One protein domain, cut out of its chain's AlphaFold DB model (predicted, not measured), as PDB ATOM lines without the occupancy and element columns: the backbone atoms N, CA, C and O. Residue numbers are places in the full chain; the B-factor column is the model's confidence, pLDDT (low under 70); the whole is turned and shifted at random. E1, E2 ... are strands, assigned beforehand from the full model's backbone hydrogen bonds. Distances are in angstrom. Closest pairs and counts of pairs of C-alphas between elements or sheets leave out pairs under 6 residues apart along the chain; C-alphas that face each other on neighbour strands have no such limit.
ATOM      1  N   THR A 133     534.635 296.148 403.839       68.94
ATOM      2  CA  THR A 133     535.875 296.187 404.622       68.94
ATOM      3  C   THR A 133     535.846 297.292 405.666       68.94
ATOM      4  O   THR A 133     535.120 298.275 405.543       68.94
ATOM      5  N   ASN A 134     536.630 297.131 406.722       72.25
ATOM      6  CA  ASN A 134     536.705 298.130 407.774       72.25
ATOM      7  C   ASN A 134     537.583 299.296 407.315       72.25
ATOM      8  O   ASN A 134     538.726 299.109 406.897       72.25
ATOM      9  N   ALA A 135     537.042 300.504 407.422       83.31
ATOM     10  CA  ALA A 135     537.745 301.737 407.125       83.31
ATOM     11  C   ALA A 135     537.228 302.861 408.026       83.31
ATOM     12  O   ALA A 135     536.086 302.815 408.489       83.31
ATOM     13  N   VAL A 136     538.069 303.861 408.282       85.94
ATOM     14  CA  VAL A 136     537.750 304.991 409.160       85.94
ATOM     15  C   VAL A 136     538.087 306.308 408.481       85.94
ATOM     16  O   VAL A 136     539.168 306.470 407.923       85.94
ATOM     17  N   PHE A 137     537.188 307.287 408.542       88.31
ATOM     18  CA  PHE A 137     537.520 308.638 408.095       88.31
ATOM     19  C   PHE A 137     538.455 309.301 409.106       88.31
ATOM     20  O   PHE A 137     538.140 309.378 410.291       88.31
ATOM     21  N   VAL A 138     539.590 309.806 408.629       89.25
ATOM     22  CA  VAL A 138     540.550 310.607 409.417       89.25
ATOM     23  C   VAL A 138     540.464 312.097 409.067       89.25
ATOM     24  O   VAL A 138     541.019 312.949 409.755       89.25
ATOM     25  N   SER A 139     539.701 312.430 408.023       90.06
ATOM     26  CA  SER A 139     539.197 313.773 407.729       90.06
ATOM     27  C   SER A 139     537.950 313.675 406.834       90.06
ATOM     28  O   SER A 139     537.506 312.579 406.513       90.06
ATOM     29  N   GLN A 140     537.393 314.802 406.382       90.25
ATOM     30  CA  GLN A 140     536.223 314.805 405.487       90.25
ATOM     31  C   GLN A 140     536.507 314.287 404.064       90.25
ATOM     32  O   GLN A 140     535.564 314.022 403.321       90.25
ATOM     33  N   THR A 141     537.782 314.165 403.687       92.00
ATOM     34  CA  THR A 141     538.236 313.745 402.347       92.00
ATOM     35  C   THR A 141     539.238 312.595 402.393       92.00
ATOM     36  O   THR A 141     539.709 312.162 401.351       92.00
ATOM     37  N   HIS A 142     539.589 312.104 403.586       90.69
ATOM     38  CA  HIS A 142     540.602 311.064 403.747       90.69
ATOM     39  C   HIS A 142     540.072 309.922 404.602       90.69
ATOM     40  O   HIS A 142     539.590 310.137 405.721       90.69
ATOM     41  N   LEU A 143     540.229 308.713 404.083       90.25
ATOM     42  CA  LEU A 143     539.823 307.467 404.706       90.25
ATOM     43  C   LEU A 143     541.054 306.583 404.917       90.25
ATOM     44  O   LEU A 143     541.858 306.414 404.011       90.25
ATOM     45  N   LEU A 144     541.195 306.014 406.105       88.88
ATOM     46  CA  LEU A 144     542.249 305.076 406.452       88.88
ATOM     47  C   LEU A 144     541.684 303.654 406.460       88.88
ATOM     48  O   LEU A 144     540.649 303.394 407.079       88.88
ATOM     49  N   MET A 145     542.365 302.735 405.785       86.75
ATOM     50  CA  MET A 145     541.974 301.329 405.704       86.75
ATOM     51  C   MET A 145     543.188 300.414 405.541       86.75
ATOM     52  O   MET A 145     544.303 300.892 405.359       86.75
ATOM     53  N   SER A 146     542.979 299.097 405.588       84.00
ATOM     54  CA  SER A 146     544.056 298.139 405.319       84.00
ATOM     55  C   SER A 146     544.416 298.112 403.835       84.00
ATOM     56  O   SER A 146     543.535 297.904 402.995       84.00
ATOM     57  N   SER A 147     545.701 298.235 403.489       80.06
ATOM     58  CA  SER A 147     546.124 298.120 402.086       80.06
ATOM     59  C   SER A 147     545.967 296.710 401.528       80.06
ATOM     60  O   SER A 147     545.835 296.566 400.317       80.06
ATOM     61  N   THR A 148     545.878 295.683 402.385       77.88
ATOM     62  CA  THR A 148     545.600 294.290 401.977       77.88
ATOM     63  C   THR A 148     544.270 294.131 401.244       77.88
ATOM     64  O   THR A 148     543.969 293.066 400.716       77.88
ATOM     65  N   TRP A 149     543.438 295.169 401.210       79.31
ATOM     66  CA  TRP A 149     542.281 295.211 400.333       79.31
ATOM     67  C   TRP A 149     542.649 295.260 398.848       79.31
ATOM     68  O   TRP A 149     541.991 294.625 398.031       79.31
ATOM     69  N   PHE A 150     543.711 295.985 398.508       78.31
ATOM     70  CA  PHE A 150     544.130 296.226 397.128       78.31
ATOM     71  C   PHE A 150     545.228 295.265 396.678       78.31
ATOM     72  O   PHE A 150     545.339 294.974 395.487       78.31
ATOM     73  N   ILE A 151     546.038 294.793 397.627       77.00
ATOM     74  CA  ILE A 151     547.258 294.034 397.360       77.00
ATOM     75  C   ILE A 151     547.297 292.728 398.160       77.00
ATOM     76  O   ILE A 151     546.700 292.624 399.234       77.00
ATOM     77  N   GLU A 152     547.985 291.727 397.631       79.44
ATOM     78  CA  GLU A 152     548.233 290.425 398.256       79.44
ATOM     79  C   GLU A 152     549.676 289.977 398.024       79.44
ATOM     80  O   GLU A 152     550.303 290.394 397.051       79.44
ATOM     81  N   PHE A 153     550.184 289.133 398.920       76.06
ATOM     82  CA  PHE A 153     551.487 288.502 398.757       76.06
ATOM     83  C   PHE A 153     551.325 287.198 397.989       76.06
ATOM     84  O   PHE A 153     550.501 286.368 398.378       76.06
ATOM     85  N   GLY A 154     552.108 287.015 396.935       77.50
ATOM     86  CA  GLY A 154     552.312 285.708 396.332       77.50
ATOM     87  C   GLY A 154     553.316 284.931 397.177       77.50
ATOM     88  O   GLY A 154     554.457 285.352 397.354       77.50
ATOM     89  N   GLU A 155     552.886 283.810 397.757       74.94
ATOM     90  CA  GLU A 155     553.795 282.949 398.526       74.94
ATOM     91  C   GLU A 155     554.808 282.242 397.613       74.94
ATOM     92  O   GLU A 155     555.943 282.031 398.033       74.94
ATOM     93  N   ASP A 156     554.417 281.930 396.373       79.88
ATOM     94  CA  ASP A 156     555.219 281.151 395.421       79.88
ATOM     95  C   ASP A 156     556.360 281.956 394.780       79.88
ATOM     96  O   ASP A 156     557.451 281.431 394.559       79.88
ATOM     97  N   ASP A 157     556.118 283.229 394.471       77.50
ATOM     98  CA  ASP A 157     557.086 284.144 393.853       77.50
ATOM     99  C   ASP A 157     557.699 285.134 394.853       77.50
ATOM    100  O   ASP A 157     558.659 285.829 394.522       77.50
ATOM    101  N   HIS A 158     557.203 285.154 396.095       73.44
ATOM    102  CA  HIS A 158     557.593 286.093 397.146       73.44
ATOM    103  C   HIS A 158     557.438 287.565 396.737       73.44
ATOM    104  O   HIS A 158     558.194 288.434 397.188       73.44
ATOM    105  N   GLU A 159     556.443 287.861 395.900       75.75
ATOM    106  CA  GLU A 159     556.206 289.195 395.363       75.75
ATOM    107  C   GLU A 159     554.793 289.701 395.660       75.75
ATOM    108  O   GLU A 159     553.839 288.955 395.881       75.75
ATOM    109  N   TRP A 160     554.644 291.025 395.701       75.44
ATOM    110  CA  TRP A 160     553.352 291.654 395.926       75.44
ATOM    111  C   TRP A 160     552.595 291.850 394.626       75.44
ATOM    112  O   TRP A 160     553.133 292.356 393.644       75.44
ATOM    113  N   HIS A 161     551.308 291.533 394.673       78.06
ATOM    114  CA  HIS A 161     550.413 291.575 393.535       78.06
ATOM    115  C   HIS A 161     549.200 292.434 393.836       78.06
ATOM    116  O   HIS A 161     548.667 292.462 394.946       78.06
ATOM    117  N   TRP A 162     548.711 293.109 392.809       77.62
ATOM    118  CA  TRP A 162     547.381 293.684 392.825       77.62
ATOM    119  C   TRP A 162     546.329 292.571 392.892       77.62
ATOM    120  O   TRP A 162     546.271 291.709 392.019       77.62
ATOM    121  N   LYS A 163     545.417 292.625 393.867       78.50
ATOM    122  CA  LYS A 163     544.353 291.615 394.011       78.50
ATOM    123  C   LYS A 163     543.433 291.522 392.795       78.50
ATOM    124  O   LYS A 163     542.994 290.428 392.449       78.50
ATOM    125  N   HIS A 164     543.142 292.658 392.161       75.06
ATOM    126  CA  HIS A 164     542.125 292.749 391.110       75.06
ATOM    127  C   HIS A 164     542.522 292.054 389.797       75.06
ATOM    128  O   HIS A 164     541.662 291.506 389.113       75.06
ATOM    129  N   ASN A 165     543.804 292.081 389.428       76.38
ATOM    130  CA  ASN A 165     544.299 291.559 388.148       76.38
ATOM    131  C   ASN A 165     545.520 290.639 388.294       76.38
ATOM    132  O   ASN A 165     546.048 290.190 387.280       76.38
ATOM    133  N   LYS A 166     545.975 290.381 389.526       80.69
ATOM    134  CA  LYS A 166     547.160 289.574 389.850       80.69
ATOM    135  C   LYS A 166     548.453 290.077 389.201       80.69
ATOM    136  O   LYS A 166     549.419 289.334 389.127       80.69
ATOM    137  N   THR A 167     548.503 291.323 388.726       80.69
ATOM    138  CA  THR A 167     549.754 291.883 388.197       80.69
ATOM    139  C   THR A 167     550.680 292.246 389.343       80.69
ATOM    140  O   THR A 167     550.216 292.796 390.348       80.69
ATOM    141  N   GLN A 168     551.970 291.973 389.164       75.94
ATOM    142  CA  GLN A 168     553.011 292.355 390.106       75.94
ATOM    143  C   GLN A 168     552.981 293.871 390.341       75.94
ATOM    144  O   GLN A 168     552.770 294.665 389.417       75.94
ATOM    145  N   LEU A 169     553.154 294.276 391.595       73.56
ATOM    146  CA  LEU A 169     553.309 295.673 391.960       73.56
ATOM    147  C   LEU A 169     554.662 296.184 391.471       73.56
ATOM    148  O   LEU A 169     555.706 295.646 391.825       73.56
ATOM    149  N   ASP A 170     554.637 297.262 390.695       70.06
ATOM    150  CA  ASP A 170     555.856 297.950 390.296       70.06
ATOM    151  C   ASP A 170     556.362 298.816 391.454       70.06
ATOM    152  O   ASP A 170     555.772 299.847 391.767       70.06
ATOM    153  N   TYR A 171     557.463 298.410 392.086       63.78
ATOM    154  CA  TYR A 171     558.087 299.146 393.190       63.78
ATOM    155  C   TYR A 171     558.771 300.446 392.754       63.78
ATOM    156  O   TYR A 171     559.189 301.214 393.616       63.78
ATOM    157  N   SER A 172     558.844 300.758 391.454       60.69
ATOM    158  CA  SER A 172     559.289 302.076 390.976       60.69
ATOM    159  C   SER A 172     558.408 303.225 391.494       60.69
ATOM    160  O   SER A 172     558.844 304.374 391.552       60.69
ATOM    161  N   ILE A 173     557.184 302.916 391.943       59.50
ATOM    162  CA  ILE A 173     556.261 303.864 392.582       59.50
ATOM    163  C   ILE A 173     556.700 304.296 393.989       59.50
ATOM    164  O   ILE A 173     556.102 305.216 394.557       59.50
ATOM    165  N   CYS A 174     557.699 303.624 394.568       63.53
ATOM    166  CA  CYS A 174     558.281 303.983 395.849       63.53
ATOM    167  C   CYS A 174     559.002 305.322 395.745       63.53
ATOM    168  O   CYS A 174     560.079 305.436 395.164       63.53
ATOM    169  N   ARG A 175     558.401 306.352 396.337       59.62
ATOM    170  CA  ARG A 175     559.053 307.647 396.521       59.62
ATOM    171  C   ARG A 175     560.171 307.521 397.562       59.62
ATOM    172  O   ARG A 175     560.146 306.622 398.398       59.62
ATOM    173  N   GLU A 176     561.104 308.472 397.567       59.62
ATOM    174  CA  GLU A 176     562.241 308.522 398.509       59.62
ATOM    175  C   GLU A 176     561.831 308.464 399.992       59.62
ATOM    176  O   GLU A 176     562.611 308.049 400.840       59.62
ATOM    177  N   ASN A 177     560.596 308.858 400.316       56.56
ATOM    178  CA  ASN A 177     560.013 308.789 401.657       56.56
ATOM    179  C   ASN A 177     559.294 307.457 401.953       56.56
ATOM    180  O   ASN A 177     558.438 307.416 402.837       56.56
ATOM    181  N   GLU A 178     559.564 306.409 401.171       61.78
ATOM    182  CA  GLU A 178     559.046 305.045 401.348       61.78
ATOM    183  C   GLU A 178     557.511 304.935 401.264       61.78
ATOM    184  O   GLU A 178     556.894 303.967 401.728       61.78
ATOM    185  N   THR A 179     556.877 305.936 400.646       62.31
ATOM    186  CA  THR A 179     555.449 305.932 400.317       62.31
ATOM    187  C   THR A 179     555.237 305.643 398.841       62.31
ATOM    188  O   THR A 179     556.035 306.047 397.996       62.31
ATOM    189  N   ALA A 180     554.122 304.987 398.530       64.19
ATOM    190  CA  ALA A 180     553.676 304.776 397.162       64.19
ATOM    191  C   ALA A 180     552.316 305.444 396.959       64.19
ATOM    192  O   ALA A 180     551.394 305.248 397.752       64.19
ATOM    193  N   SER A 181     552.180 306.241 395.902       63.31
ATOM    194  CA  SER A 181     550.913 306.883 395.537       63.31
ATOM    195  C   SER A 181     550.390 306.306 394.230       63.31
ATOM    196  O   SER A 181     551.080 306.372 393.214       63.31
ATOM    197  N   TYR A 182     549.159 305.815 394.240       68.31
ATOM    198  CA  TYR A 182     548.443 305.342 393.068       68.31
ATOM    199  C   TYR A 182     547.286 306.294 392.765       68.31
ATOM    200  O   TYR A 182     546.306 306.370 393.508       68.31
ATOM    201  N   ARG A 183     547.388 307.036 391.659       63.34
ATOM    202  CA  ARG A 183     546.270 307.849 391.174       63.34
ATOM    203  C   ARG A 183     545.296 306.966 390.418       63.34
ATOM    204  O   ARG A 183     545.664 306.317 389.440       63.34
ATOM    205  N   THR A 184     544.044 306.968 390.854       60.47
ATOM    206  CA  THR A 184     542.973 306.250 390.173       60.47
ATOM    207  C   THR A 184     542.575 307.027 388.922       60.47
ATOM    208  O   THR A 184     541.779 307.961 388.981       60.47
ATOM    209  N   SER A 185     543.138 306.659 387.772       52.47
ATOM    210  CA  SER A 185     542.652 307.148 386.479       52.47
ATOM    211  C   SER A 185     541.378 306.388 386.096       52.47
ATOM    212  O   SER A 185     541.382 305.155 386.110       52.47
ATOM    213  N   PRO A 186     540.278 307.069 385.734       48.31
ATOM    214  CA  PRO A 186     539.115 306.399 385.173       48.31
ATOM    215  C   PRO A 186     539.485 305.670 383.868       48.31
ATOM    216  O   PRO A 186     540.196 306.252 383.046       48.31
ATOM    217  N   PRO A 187     538.984 304.444 383.631       49.66
ATOM    218  CA  PRO A 187     538.089 303.659 384.480       49.66
ATOM    219  C   PRO A 187     538.869 302.728 385.428       49.66
ATOM    220  O   PRO A 187     539.198 301.603 385.059       49.66
ATOM    221  N   SER A 188     539.124 303.147 386.673       58.31
ATOM    222  CA  SER A 188     539.707 302.239 387.670       58.31
ATOM    223  C   SER A 188     538.630 301.339 388.284       58.31
ATOM    224  O   SER A 188     537.440 301.661 388.299       58.31
ATOM    225  N   VAL A 189     539.034 300.182 388.796       61.50
ATOM    226  CA  VAL A 189     538.127 299.294 389.526       61.50
ATOM    227  C   VAL A 189     537.724 299.935 390.861       61.50
ATOM    228  O   VAL A 189     536.580 299.820 391.267       61.50
ATOM    229  N   PHE A 190     538.583 300.723 391.500       65.25
ATOM    230  CA  PHE A 190     538.378 301.237 392.860       65.25
ATOM    231  C   PHE A 190     537.722 302.627 392.919       65.25
ATOM    232  O   PHE A 190     537.983 303.396 393.837       65.25
ATOM    233  N   ASN A 191     536.903 302.996 391.932       71.56
ATOM    234  CA  ASN A 191     536.501 304.398 391.736       71.56
ATOM    235  C   ASN A 191     535.598 304.978 392.824       71.56
ATOM    236  O   ASN A 191     535.470 306.200 392.871       71.56
ATOM    237  N   HIS A 192     534.936 304.155 393.644       78.44
ATOM    238  CA  HIS A 192     533.945 304.673 394.579       78.44
ATOM    239  C   HIS A 192     534.000 304.035 395.967       78.44
ATOM    240  O   HIS A 192     534.159 302.827 396.137       78.44
ATOM    241  N   VAL A 193     533.776 304.870 396.973       79.75
ATOM    242  CA  VAL A 193     533.566 304.483 398.369       79.75
ATOM    243  C   VAL A 193     532.179 304.951 398.770       79.75
ATOM    244  O   VAL A 193     531.810 306.089 398.487       79.75
ATOM    245  N   MET A 194     531.409 304.098 399.437       81.50
ATOM    246  CA  MET A 194     530.159 304.514 400.053       81.50
ATOM    247  C   MET A 194     530.387 304.900 401.512       81.50
ATOM    248  O   MET A 194     530.968 304.138 402.291       81.50
ATOM    249  N   ASP A 195     529.917 306.086 401.886       82.06
ATOM    250  CA  ASP A 195     530.032 306.571 403.255       82.06
ATOM    251  C   ASP A 195     528.871 306.124 404.167       82.06
ATOM    252  O   ASP A 195     527.972 305.371 403.784       82.06
ATOM    253  N   PHE A 196     528.902 306.585 405.422       78.81
ATOM    254  CA  PHE A 196     527.897 306.250 406.434       78.81
ATOM    255  C   PHE A 196     526.473 306.715 406.071       78.81
ATOM    256  O   PHE A 196     525.501 306.085 406.487       78.81
ATOM    257  N   HIS A 197     526.340 307.790 405.289       81.69
ATOM    258  CA  HIS A 197     525.050 308.313 404.834       81.69
ATOM    259  C   HIS A 197     524.519 307.576 403.603       81.69
ATOM    260  O   HIS A 197     523.417 307.869 403.150       81.69
ATOM    261  N   ARG A 198     525.258 306.567 403.122       81.56
ATOM    262  CA  ARG A 198     525.032 305.866 401.853       81.56
ATOM    263  C   ARG A 198     525.284 306.744 400.625       81.56
ATOM    264  O   ARG A 198     524.771 306.445 399.547       81.56
ATOM    265  N   ASP A 199     526.096 307.787 400.784       81.81
ATOM    266  CA  ASP A 199     526.506 308.639 399.677       81.81
ATOM    267  C   ASP A 199     527.749 308.050 399.005       81.81
ATOM    268  O   ASP A 199     528.736 307.683 399.656       81.81
ATOM    269  N   TRP A 200     527.695 307.960 397.677       84.19
ATOM    270  CA  TRP A 200     528.813 307.537 396.845       84.19
ATOM    271  C   TRP A 200     529.834 308.661 396.707       84.19
ATOM    272  O   TRP A 200     529.500 309.769 396.289       84.19
ATOM    273  N   ARG A 201     531.092 308.358 397.020       85.12
ATOM    274  CA  ARG A 201     532.228 309.270 396.886       85.12
ATOM    275  C   ARG A 201     533.223 308.731 395.882       85.12
ATOM    276  O   ARG A 201     533.536 307.545 395.916       85.12
ATOM    277  N   ASN A 202     533.732 309.607 395.029       85.00
ATOM    278  CA  ASN A 202     534.738 309.259 394.034       85.00
ATOM    279  C   ASN A 202     536.102 309.178 394.709       85.00
ATOM    280  O   ASN A 202     536.471 310.089 395.450       85.00
ATOM    281  N   VAL A 203     536.844 308.112 394.432       83.88
ATOM    282  CA  VAL A 203     538.249 307.977 394.817       83.88
ATOM    283  C   VAL A 203     539.099 308.765 393.828       83.88
ATOM    284  O   VAL A 203     538.981 308.589 392.616       83.88
ATOM    285  N   GLU A 204     539.928 309.658 394.357       84.88
ATOM    286  CA  GLU A 204     540.850 310.495 393.583       84.88
ATOM    287  C   GLU A 204     542.268 309.910 393.601       84.88
ATOM    288  O   GLU A 204     542.981 309.930 392.595       84.88
ATOM    289  N   GLU A 205     542.683 309.373 394.749       83.62
ATOM    290  CA  GLU A 205     544.028 308.845 394.958       83.62
ATOM    291  C   GLU A 205     544.035 307.786 396.067       83.62
ATOM    292  O   GLU A 205     543.292 307.871 397.045       83.62
ATOM    293  N   ILE A 206     544.898 306.785 395.918       82.50
ATOM    294  CA  ILE A 206     545.169 305.744 396.909       82.50
ATOM    295  C   ILE A 206     546.640 305.864 397.295       82.50
ATOM    296  O   ILE A 206     547.524 305.688 396.461       82.50
ATOM    297  N   ILE A 207     546.921 306.156 398.558       82.25
ATOM    298  CA  ILE A 207     548.283 306.307 399.070       82.25
ATOM    299  C   ILE A 207     548.581 305.130 399.990       82.25
ATOM    300  O   ILE A 207     547.981 304.995 401.054       82.25
ATOM    301  N   PHE A 208     549.525 304.283 399.603       79.06
ATOM    302  CA  PHE A 208     549.999 303.178 400.421       79.06
ATOM    303  C   PHE A 208     551.064 303.697 401.392       79.06
ATOM    304  O   PHE A 208     552.145 304.146 400.994       79.06
ATOM    305  N   LEU A 209     550.742 303.663 402.684       76.19
ATOM    306  CA  LEU A 209     551.626 304.103 403.756       76.19
ATOM    307  C   LEU A 209     552.651 303.004 404.049       76.19
ATOM    308  O   LEU A 209     552.279 301.842 404.191       76.19
ATOM    309  N   ARG A 210     553.934 303.382 404.149       67.44
ATOM    310  CA  ARG A 210     555.068 302.474 404.428       67.44
ATOM    311  C   ARG A 210     555.172 301.286 403.459       67.44
ATOM    312  O   ARG A 210     555.747 300.258 403.798       67.44
ATOM    313  N   PHE A 211     554.644 301.434 402.243       66.75
ATOM    314  CA  PHE A 211     554.628 300.386 401.218       66.75
ATOM    315  C   PHE A 211     556.021 299.829 400.908       66.75
ATOM    316  O   PHE A 211     556.175 298.646 400.640       66.75
ATOM    317  N   CYS A 212     557.045 300.673 400.973       64.94
ATOM    318  CA  CYS A 212     558.396 300.293 400.570       64.94
ATOM    319  C   CYS A 212     559.196 299.636 401.705       64.94
ATOM    320  O   CYS A 212     560.183 298.966 401.436       64.94
ATOM    321  N   GLN A 213     558.739 299.764 402.957       61.56
ATOM    322  CA  GLN A 213     559.294 299.052 404.119       61.56
ATOM    323  C   GLN A 213     558.686 297.649 404.290       61.56
ATOM    324  O   GLN A 213     559.036 296.904 405.202       61.56
ATOM    325  N   TYR A 214     557.751 297.294 403.410       61.66
ATOM    326  CA  TYR A 214     556.910 296.117 403.544       61.66
ATOM    327  C   TYR A 214     557.705 294.803 403.494       61.66
ATOM    328  O   TYR A 214     557.346 293.840 404.167       61.66
ATOM    329  N   ARG A 215     558.797 294.747 402.717       57.41
ATOM    330  CA  ARG A 215     559.618 293.531 402.580       57.41
ATOM    331  C   ARG A 215     560.203 293.061 403.919       57.41
ATOM    332  O   ARG A 215     560.409 291.865 404.092       57.41
ATOM    333  N   ASP A 216     560.406 293.998 404.843       57.19
ATOM    334  CA  ASP A 216     561.086 293.766 406.115       57.19
ATOM    335  C   ASP A 216     560.123 293.756 407.321       57.19
ATOM    336  O   ASP A 216     560.454 293.188 408.360       57.19
ATOM    337  N   ASP A 217     558.924 294.347 407.206       57.09
ATOM    338  CA  ASP A 217     557.912 294.357 408.271       57.09
ATOM    339  C   ASP A 217     556.487 294.300 407.693       57.09
ATOM    340  O   ASP A 217     555.962 295.274 407.148       57.09
ATOM    341  N   SER A 218     555.820 293.154 407.856       55.03
ATOM    342  CA  SER A 218     554.417 292.963 407.457       55.03
ATOM    343  C   SER A 218     553.428 293.701 408.373       55.03
ATOM    344  O   SER A 218     552.226 293.768 408.085       55.03
ATOM    345  N   ARG A 219     553.906 294.278 409.485       50.38
ATOM    346  CA  ARG A 219     553.086 295.041 410.429       50.38
ATOM    347  C   ARG A 219     552.946 296.484 409.946       50.38
ATOM    348  O   ARG A 219     553.893 297.262 409.936       50.38
ATOM    349  N   GLY A 220     551.717 296.884 409.624       54.94
ATOM    350  CA  GLY A 220     551.395 298.289 409.335       54.94
ATOM    351  C   GLY A 220     550.930 298.562 407.911       54.94
ATOM    352  O   GLY A 220     551.231 299.611 407.347       54.94
ATOM    353  N   VAL A 221     550.160 297.635 407.349       70.50
ATOM    354  CA  VAL A 221     549.604 297.736 405.999       70.50
ATOM    355  C   VAL A 221     548.432 298.717 405.982       70.50
ATOM    356  O   VAL A 221     547.276 298.319 406.100       70.50
ATOM    357  N   LEU A 222     548.720 300.013 405.881       80.69
ATOM    358  CA  LEU A 222     547.698 301.057 405.840       80.69
ATOM    359  C   LEU A 222     547.672 301.771 404.491       80.69
ATOM    360  O   LEU A 222     548.703 302.153 403.942       80.69
ATOM    361  N   ALA A 223     546.470 301.981 403.975       84.00
ATOM    362  CA  ALA A 223     546.199 302.786 402.802       84.00
ATOM    363  C   ALA A 223     545.362 303.995 403.216       84.00
ATOM    364  O   ALA A 223     544.366 303.871 403.936       84.00
ATOM    365  N   LEU A 224     545.780 305.165 402.751       88.50
ATOM    366  CA  LEU A 224     545.034 306.404 402.847       88.50
ATOM    367  C   LEU A 224     544.341 306.651 401.506       88.50
ATOM    368  O   LEU A 224     544.993 306.876 400.492       88.50
ATOM    369  N   ILE A 225     543.016 306.597 401.506       88.62
ATOM    370  CA  ILE A 225     542.178 306.838 400.334       88.62
ATOM    371  C   ILE A 225     541.731 308.292 400.354       88.62
ATOM    372  O   ILE A 225     541.097 308.741 401.315       88.62
ATOM    373  N   VAL A 226     542.056 309.016 399.291       89.75
ATOM    374  CA  VAL A 226     541.593 310.379 399.046       89.75
ATOM    375  C   VAL A 226     540.300 310.295 398.255       89.75
ATOM    376  O   VAL A 226     540.249 309.684 397.187       89.75
ATOM    377  N   VAL A 227     539.247 310.894 398.796       89.69
ATOM    378  CA  VAL A 227     537.924 310.930 398.176       89.69
ATOM    379  C   VAL A 227     537.450 312.359 397.992       89.69
ATOM    380  O   VAL A 227     537.790 313.251 398.778       89.69
ATOM    381  N   ASN A 228     536.589 312.558 396.999       87.69
ATOM    382  CA  ASN A 228     535.949 313.844 396.794       87.69
ATOM    383  C   ASN A 228     535.138 314.276 398.033       87.69
ATOM    384  O   ASN A 228     534.601 313.482 398.820       87.69
ATOM    385  N   ARG A 229     535.056 315.592 398.229       83.75
ATOM    386  CA  ARG A 229     534.317 316.173 399.350       83.75
ATOM    387  C   ARG A 229     532.811 316.042 399.111       83.75
ATOM    388  O   ARG A 229     532.305 316.521 398.102       83.75
ATOM    389  N   SER A 230     532.095 315.466 400.075       83.19
ATOM    390  CA  SER A 230     530.625 315.479 400.097       83.19
ATOM    391  C   SER A 230     530.082 316.748 400.763       83.19
ATOM    392  O   SER A 230     530.759 317.384 401.579       83.19
ATOM    393  N   SER A 231     528.834 317.090 400.441       81.69
ATOM    394  CA  SER A 231     528.028 318.078 401.166       81.69
ATOM    395  C   SER A 231     527.676 317.608 402.583       81.69
ATOM    396  O   SER A 231     527.534 318.436 403.485       81.69
ATOM    397  N   SER A 232     527.588 316.293 402.792       84.62
ATOM    398  CA  SER A 232     527.258 315.671 404.073       84.62
ATOM    399  C   SER A 232     528.531 315.379 404.882       84.62
ATOM    400  O   SER A 232     529.401 314.627 404.419       84.62
ATOM    401  N   PRO A 233     528.677 315.932 406.103       86.50
ATOM    402  CA  PRO A 233     529.830 315.641 406.940       86.50
ATOM    403  C   PRO A 233     529.769 314.207 407.476       86.50
ATOM    404  O   PRO A 233     528.712 313.723 407.887       86.50
ATOM    405  N   VAL A 234     530.923 313.544 407.524       84.31
ATOM    406  CA  VAL A 234     531.081 312.200 408.102       84.31
ATOM    407  C   VAL A 234     531.773 312.258 409.464       84.31
ATOM    408  O   VAL A 234     532.561 313.181 409.705       84.31
ATOM    409  N   PRO A 235     531.503 311.299 410.369       84.00
ATOM    410  CA  PRO A 235     532.264 311.154 411.605       84.00
ATOM    411  C   PRO A 235     533.742 310.917 411.298       84.00
ATOM    412  O   PRO A 235     534.071 310.064 410.479       84.00
ATOM    413  N   VAL A 236     534.620 311.660 411.971       85.06
ATOM    414  CA  VAL A 236     536.072 311.574 411.793       85.06
ATOM    415  C   VAL A 236     536.719 311.073 413.079       85.06
ATOM    416  O   VAL A 236     536.411 311.566 414.165       85.06
ATOM    417  N   LEU A 237     537.630 310.112 412.949       82.38
ATOM    418  CA  LEU A 237     538.479 309.625 414.025       82.38
ATOM    419  C   LEU A 237     539.730 310.508 414.134       82.38
ATOM    420  O   LEU A 237     540.491 310.651 413.177       82.38
ATOM    421  N   CYS A 238     539.972 311.063 415.320       77.56
ATOM    422  CA  CYS A 238     541.226 311.749 415.610       77.56
ATOM    423  C   CYS A 238     542.335 310.719 415.842       77.56
ATOM    424  O   CYS A 238     542.257 309.927 416.783       77.56
ATOM    425  N   LEU A 239     543.380 310.757 415.015       77.69
ATOM    426  CA  LEU A 239     544.584 309.968 415.251       77.69
ATOM    427  C   LEU A 239     545.378 310.559 416.428       77.69
ATOM    428  O   LEU A 239     545.399 311.785 416.597       77.69
TER     429      LEU A 239
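This is residues 133 to 239 of the 275 residues of an uncharacterized protein of Caenorhabditis nigoni (UniProt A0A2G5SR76). What is seen first? With little regular structure, one strongly twisted antiparallel sheet of E1, E2, E5, E6, E7 and E8 has the small hairpin E3 and E4 towards one end. What is its make-up? The 107 printed residues hold eight named strands, E1 to E8 in order; the class is all strand, with 37 residues in named elements. It is compact, radius of gyration of the C-alphas 14.4 A, spanning 44 by 31 by 25 A.

Where are the short strands? E1, residues 135 to 137, begins at C-alpha (537.745, 301.737, 407.125); E2 is 142 to 146, E3 151 to 153, E4 160 to 162, E5 180 to 183, E6 192 to 194. And the longer ones? E7, residues 200 to 209, measures 24.1 A and bends by 66 degrees at residue 204. E8, residues 222 to 227, measures 15.9 A, ending at C-alpha (537.924, 310.930, 398.176).

What lies beside E2? Hairpin partner E1, N 136 to O 144 2.9 A, is on one side, E8, N 143 to O 225 2.9 A, on the other. What lies beside E7? E5, N 182 to O 206 2.8 A, and E6, N 193 to O 201 2.9 A, are on one side, E8, N 207 to O 224 2.8 A, on the other; E6, E7 and E8 form a meander, antiparallel neighbours in turn. And E3 and E4? In this hairpin N 152 to O 161 is 2.9 A; both are apart from E7 and E8.

How large is it? The farthest C-alphas, of Asp 156 and Ser 231, are 46.2 A apart; the printed part has no cut. Which links are long? E4 to E5 and E7 to E8. Where is pLDDT under 70? At residues 133, 171 to 190 and 210 to 220.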